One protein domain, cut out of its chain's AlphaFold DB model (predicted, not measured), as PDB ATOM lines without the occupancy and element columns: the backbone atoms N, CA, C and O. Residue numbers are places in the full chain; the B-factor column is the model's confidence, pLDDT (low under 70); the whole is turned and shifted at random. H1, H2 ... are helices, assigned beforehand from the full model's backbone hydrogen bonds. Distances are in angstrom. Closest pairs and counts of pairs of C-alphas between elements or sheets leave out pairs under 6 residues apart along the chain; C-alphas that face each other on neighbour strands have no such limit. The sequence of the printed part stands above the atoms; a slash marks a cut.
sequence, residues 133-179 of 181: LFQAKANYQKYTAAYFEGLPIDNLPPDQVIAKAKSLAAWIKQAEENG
ATOM      1  N   LEU A 133       0.128  22.883 -41.286       81.69
ATOM      2  CA  LEU A 133       0.673  24.169 -41.719       81.69
ATOM      3  C   LEU A 133       0.266  25.311 -40.781       81.69
ATOM      4  O   LEU A 133       1.097  26.161 -40.464       81.69
ATOM      5  N   PHE A 134      -0.995  25.343 -40.341       89.00
ATOM      6  CA  PHE A 134      -1.455  26.323 -39.359       89.00
ATOM      7  C   PHE A 134      -0.662  26.192 -38.053       89.00
ATOM      8  O   PHE A 134      -0.115  27.180 -37.566       89.00
ATOM      9  N   GLN A 135      -0.520  24.968 -37.536       79.50
ATOM     10  CA  GLN A 135       0.233  24.698 -36.308       79.50
ATOM     11  C   GLN A 135       1.715  25.072 -36.447       79.50
ATOM     12  O   GLN A 135       2.270  25.724 -35.566       79.50
ATOM     13  N   ALA A 136       2.352  24.727 -37.569       75.00
ATOM     14  CA  ALA A 136       3.748  25.066 -37.833       75.00
ATOM     15  C   ALA A 136       3.971  26.584 -37.885       75.00
ATOM     16  O   ALA A 136       4.916  27.088 -37.277       75.00
ATOM     17  N   LYS A 137       3.076  27.330 -38.548       80.25
ATOM     18  CA  LYS A 137       3.119  28.801 -38.579       80.25
ATOM     19  C   LYS A 137       2.937  29.405 -37.186       80.25
ATOM     20  O   LYS A 137       3.699  30.295 -36.818       80.25
ATOM     21  N   ALA A 138       1.977  28.900 -36.411       79.56
ATOM     22  CA  ALA A 138       1.738  29.354 -35.042       79.56
ATOM     23  C   ALA A 138       2.949  29.083 -34.129       79.56
ATOM     24  O   ALA A 138       3.366  29.960 -33.373       79.56
ATOM     25  N   ASN A 139       3.566  27.903 -34.246       74.50
ATOM     26  CA  ASN A 139       4.779  27.549 -33.507       74.50
ATOM     27  C   ASN A 139       5.960  28.446 -33.889       74.50
ATOM     28  O   ASN A 139       6.624  28.975 -33.002       74.50
ATOM     29  N   TYR A 140       6.190  28.670 -35.188       71.44
ATOM     30  CA  TYR A 140       7.232  29.583 -35.660       71.44
ATOM     31  C   TYR A 140       7.061  30.981 -35.055       71.44
ATOM     32  O   TYR A 140       7.990  31.498 -34.437       71.44
ATOM     33  N   GLN A 141       5.855  31.554 -35.142       72.81
ATOM     34  CA  GLN A 141       5.550  32.865 -34.562       72.81
ATOM     35  C   GLN A 141       5.810  32.896 -33.052       72.81
ATOM     36  O   GLN A 141       6.522  33.778 -32.570       72.81
ATOM     37  N   LYS A 142       5.307  31.899 -32.312       77.19
ATOM     38  CA  LYS A 142       5.525  31.764 -30.866       77.19
ATOM     39  C   LYS A 142       7.015  31.728 -30.508       77.19
ATOM     40  O   LYS A 142       7.431  32.428 -29.589       77.19
ATOM     41  N   TYR A 143       7.816  30.932 -31.214       67.50
ATOM     42  CA  TYR A 143       9.249  30.819 -30.939       67.50
ATOM     43  C   TYR A 143      10.017  32.084 -31.315       67.50
ATOM     44  O   TYR A 143      10.887  32.498 -30.554       67.50
ATOM     45  N   THR A 144       9.672  32.738 -32.430       71.88
ATOM     46  CA  THR A 144      10.277  34.031 -32.776       71.88
ATOM     47  C   THR A 144       9.964  35.095 -31.730       71.88
ATOM     48  O   THR A 144      10.879  35.774 -31.279       71.88
ATOM     49  N   ALA A 145       8.710  35.196 -31.275       72.00
ATOM     50  CA  ALA A 145       8.321  36.145 -30.237       72.00
ATOM     51  C   ALA A 145       9.094  35.894 -28.935       72.00
ATOM     52  O   ALA A 145       9.735  36.807 -28.430       72.00
ATOM     53  N   ALA A 146       9.143  34.644 -28.458       67.69
ATOM     54  CA  ALA A 146       9.894  34.286 -27.253       67.69
ATOM     55  C   ALA A 146      11.400  34.572 -27.377       67.69
ATOM     56  O   ALA A 146      12.034  35.004 -26.415       67.69
ATOM     57  N   TYR A 147      11.979  34.346 -28.560       65.88
ATOM     58  CA  TYR A 147      13.381  34.650 -28.817       65.88
ATOM     59  C   TYR A 147      13.657  36.155 -28.730       65.88
ATOM     60  O   TYR A 147      14.626  36.552 -28.093       65.88
ATOM     61  N   PHE A 148      12.806  36.992 -29.330       64.00
ATOM     62  CA  PHE A 148      13.004  38.442 -29.331       64.00
ATOM     63  C   PHE A 148      12.615  39.116 -28.006       64.00
ATOM     64  O   PHE A 148      13.332  40.013 -27.577       64.00
ATOM     65  N   GLU A 149      11.563  38.660 -27.317       65.31
ATOM     66  CA  GLU A 149      11.191  39.140 -25.972       65.31
ATOM     67  C   GLU A 149      12.227  38.752 -24.903       65.31
ATOM     68  O   GLU A 149      12.429  39.474 -23.930       65.31
ATOM     69  N   GLY A 150      12.907  37.614 -25.074       61.53
ATOM     70  CA  GLY A 150      13.941  37.132 -24.156       61.53
ATOM     71  C   GLY A 150      15.317  37.778 -24.342       61.53
ATOM     72  O   GLY A 150      16.238  37.469 -23.581       61.53
ATOM     73  N   LEU A 151      15.500  38.649 -25.341       63.69
ATOM     74  CA  LEU A 151      16.759  39.360 -25.536       63.69
ATOM     75  C   LEU A 151      16.816  40.555 -24.573       63.69
ATOM     76  O   LEU A 151      16.035  41.489 -24.725       63.69
ATOM     77  N   PRO A 152      17.768  40.603 -23.619       64.75
ATOM     78  CA  PRO A 152      17.927  41.747 -22.730       64.75
ATOM     79  C   PRO A 152      18.631  42.875 -23.492       64.75
ATOM     80  O   PRO A 152      19.785  43.178 -23.210       64.75
ATOM     81  N   ILE A 153      17.989  43.427 -24.523       64.69
ATOM     82  CA  ILE A 153      18.533  44.495 -25.374       64.69
ATOM     83  C   ILE A 153      17.988  45.872 -25.006       64.69
ATOM     84  O   ILE A 153      18.664  46.861 -25.270       64.69
ATOM     85  N   ASP A 154      16.843  45.937 -24.322       67.75
ATOM     86  CA  ASP A 154      16.156  47.193 -23.990       67.75
ATOM     87  C   ASP A 154      16.987  48.136 -23.102       67.75
ATOM     88  O   ASP A 154      16.816  49.350 -23.153       67.75
ATOM     89  N   ASN A 155      17.930  47.585 -22.326       73.75
ATOM     90  CA  ASN A 155      18.842  48.336 -21.454       73.75
ATOM     91  C   ASN A 155      20.309  48.305 -21.924       73.75
ATOM     92  O   ASN A 155      21.204  48.684 -21.164       73.75
ATOM     93  N   LEU A 156      20.591  47.820 -23.141       74.38
ATOM     94  CA  LEU A 156      21.958  47.764 -23.660       74.38
ATOM     95  C   LEU A 156      22.331  49.033 -24.437       74.38
ATOM     96  O   LEU A 156      21.514  49.564 -25.192       74.38
ATOM     97  N   PRO A 157      23.590  49.494 -24.331       79.88
ATOM     98  CA  PRO A 157      24.124  50.523 -25.213       79.88
ATOM     99  C   PRO A 157      24.030  50.118 -26.702       79.88
ATOM    100  O   PRO A 157      24.156  48.927 -27.020       79.88
ATOM    101  N   PRO A 158      23.855  51.077 -27.638       78.69
ATOM    102  CA  PRO A 158      23.626  50.785 -29.058       78.69
ATOM    103  C   PRO A 158      24.676  49.878 -29.718       78.69
ATOM    104  O   PRO A 158      24.337  49.031 -30.543       78.69
ATOM    105  N   ASP A 159      25.950  50.007 -29.347       82.06
ATOM    106  CA  ASP A 159      27.052  49.190 -29.868       82.06
ATOM    107  C   ASP A 159      26.918  47.706 -29.486       82.06
ATOM    108  O   ASP A 159      27.204  46.825 -30.301       82.06
ATOM    109  N   GLN A 160      26.399  47.414 -28.291       76.75
ATOM    110  CA  GLN A 160      26.189  46.044 -27.820       76.75
ATOM    111  C   GLN A 160      24.955  45.393 -28.448       76.75
ATOM    112  O   GLN A 160      24.981  44.198 -28.757       76.75
ATOM    113  N   VAL A 161      23.899  46.174 -28.703       73.75
ATOM    114  CA  VAL A 161      22.735  45.713 -29.477       73.75
ATOM    115  C   VAL A 161      23.169  45.342 -30.899       73.75
ATOM    116  O   VAL A 161      22.856  44.251 -31.378       73.75
ATOM    117  N   ILE A 162      23.978  46.191 -31.546       72.50
ATOM    118  CA  ILE A 162      24.530  45.933 -32.886       72.50
ATOM    119  C   ILE A 162      25.420  44.682 -32.893       72.50
ATOM    120  O   ILE A 162      25.344  43.879 -33.826       72.50
ATOM    121  N   ALA A 163      26.253  44.483 -31.868       75.12
ATOM    122  CA  ALA A 163      27.099  43.296 -31.758       75.12
ATOM    123  C   ALA A 163      26.269  42.007 -31.642       75.12
ATOM    124  O   ALA A 163      26.529  41.044 -32.364       75.12
ATOM    125  N   LYS A 164      25.225  42.002 -30.802       73.88
ATOM    126  CA  LYS A 164      24.310  40.855 -30.671       73.88
ATOM    127  C   LYS A 164      23.551  40.567 -31.969       73.88
ATOM    128  O   LYS A 164      23.459  39.405 -32.358       73.88
ATOM    129  N   ALA A 165      23.087  41.600 -32.673       74.06
ATOM    130  CA  ALA A 165      22.416  41.449 -33.964       74.06
ATOM    131  C   ALA A 165      23.334  40.824 -35.032       74.06
ATOM    132  O   ALA A 165      22.913  39.932 -35.769       74.06
ATOM    133  N   LYS A 166      24.610  41.231 -35.087       74.94
ATOM    134  CA  LYS A 166      25.602  40.637 -36.001       74.94
ATOM    135  C   LYS A 166      25.879  39.167 -35.686       74.94
ATOM    136  O   LYS A 166      25.961  38.363 -36.610       74.94
ATOM    137  N   SER A 167      25.984  38.809 -34.405       74.81
ATOM    138  CA  SER A 167      26.181  37.415 -33.989       74.81
ATOM    139  C   SER A 167      24.982  36.532 -34.341       74.81
ATOM    140  O   SER A 167      25.173  35.411 -34.806       74.81
ATOM    141  N   LEU A 168      23.756  37.045 -34.188       73.25
ATOM    142  CA  LEU A 168      22.545  36.346 -34.617       73.25
ATOM    143  C   LEU A 168      22.519  36.129 -36.136       73.25
ATOM    144  O   LEU A 168      22.261  35.018 -36.590       73.25
ATOM    145  N   ALA A 169      22.845  37.159 -36.922       71.56
ATOM    146  CA  ALA A 169      22.902  37.047 -38.380       71.56
ATOM    147  C   ALA A 169      23.938  36.008 -38.849       71.56
ATOM    148  O   ALA A 169      23.685  35.264 -39.795       71.56
ATOM    149  N   ALA A 170      25.087  35.924 -38.172       74.44
ATOM    150  CA  ALA A 170      26.105  34.918 -38.462       74.44
ATOM    151  C   ALA A 170      25.633  33.496 -38.121       74.44
ATOM    152  O   ALA A 170      25.845  32.582 -38.916       74.44
ATOM    153  N   TRP A 171      24.958  33.316 -36.980       75.81
ATOM    154  CA  TRP A 171      24.407  32.019 -36.580       75.81
ATOM    155  C   TRP A 171      23.329  31.523 -37.554       75.81
ATOM    156  O   TRP A 171      23.378  30.367 -37.964       75.81
ATOM    157  N   ILE A 172      22.416  32.401 -37.991       71.19
ATOM    158  CA  ILE A 172      21.389  32.061 -38.993       71.19
ATOM    159  C   ILE A 172      22.047  31.579 -40.290       71.19
ATOM    160  O   ILE A 172      21.706  30.514 -40.793       71.19
ATOM    161  N   LYS A 173      23.041  32.321 -40.792       73.12
ATOM    162  CA  LYS A 173      23.761  31.956 -42.018       73.12
ATOM    163  C   LYS A 173      24.452  30.592 -41.900       73.12
ATOM    164  O   LYS A 173      24.431  29.802 -42.836       73.12
ATOM    165  N   GLN A 174      25.042  30.303 -40.742       72.38
ATOM    166  CA  GLN A 174      25.712  29.027 -40.498       72.38
ATOM    167  C   GLN A 174      24.720  27.854 -40.400       72.38
ATOM    168  O   GLN A 174      25.003  26.772 -40.907       72.38
ATOM    169  N   ALA A 175      23.550  28.063 -39.794       68.62
ATOM    170  CA  ALA A 175      22.489  27.055 -39.752       68.62
ATOM    171  C   ALA A 175      21.951  26.730 -41.161       68.62
ATOM    172  O   ALA A 175      21.745  25.561 -41.491       68.62
ATOM    173  N   GLU A 176      21.804  27.742 -42.027       68.94
ATOM    174  CA  GLU A 176      21.416  27.563 -43.435       68.94
ATOM    175  C   GLU A 176      22.446  26.747 -44.235       68.94
ATOM    176  O   GLU A 176      22.067  25.887 -45.032       68.94
ATOM    177  N   GLU A 177      23.742  26.985 -44.008       76.62
ATOM    178  CA  GLU A 177      24.845  26.267 -44.662       76.62
ATOM    179  C   GLU A 177      24.947  24.799 -44.209       76.62
ATOM    180  O   GLU A 177      25.312  23.931 -45.005       76.62
ATOM    181  N   ASN A 178      24.574  24.503 -42.961       77.00
ATOM    182  CA  ASN A 178      24.650  23.158 -42.385       77.00
ATOM    183  C   ASN A 178      23.442  22.262 -42.718       77.00
ATOM    184  O   ASN A 178      23.462  21.072 -42.409       77.00
ATOM    185  N   GLY A 179      22.393  22.801 -43.349       51.03
ATOM    186  CA  GLY A 179      21.193  22.034 -43.704       51.03
ATOM    187  C   GLY A 179      20.359  21.569 -42.503       51.03
ATOM    188  O   GLY A 179      19.473  20.731 -42.668       51.03
TER     189      GLY A 179
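What this domain is: This is residues 133 to 179 of the 181 residues of an uncharacterized protein of Acetobacteraceae bacterium (UniProt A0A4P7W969). Picture an open V of two helices: H1 is one arm, the link of residues 150 to 157 makes the turn, and H2 folds back as the other arm, with the space between the arms empty. The printed part has 47 residues with two named helices, H1 then H2, and no named strand; its class is all helix. It is loose, with a radius of gyration of the C-alphas of 13.4 A, and only just flat, spanning 39 by 26 by 9 A.

Where its parts are: Find C-alpha 133 at (0.673, 24.169, -41.719); from there H1, residues 133 to 149, runs 24.1 A. Then find C-alpha 158 at (23.626, 50.785, -29.058), where H2, residues 158 to 178, begins; it runs 30.7 A to C-alpha 178 at (24.650, 23.158, -42.385).

How they stand to each other: H1 and H2 are apart, joined by a short link of 8 residues. In both, every O i to N i+4 pair is within hydrogen-bond range.

The domain as a whole: The two C-alphas farthest apart, of Leu 133 and Pro 157, are 38.9 A apart. The printed part has no cut. Look for pLDDT under 70 at residues 143, 146 to 154, 175 to 176 and 179.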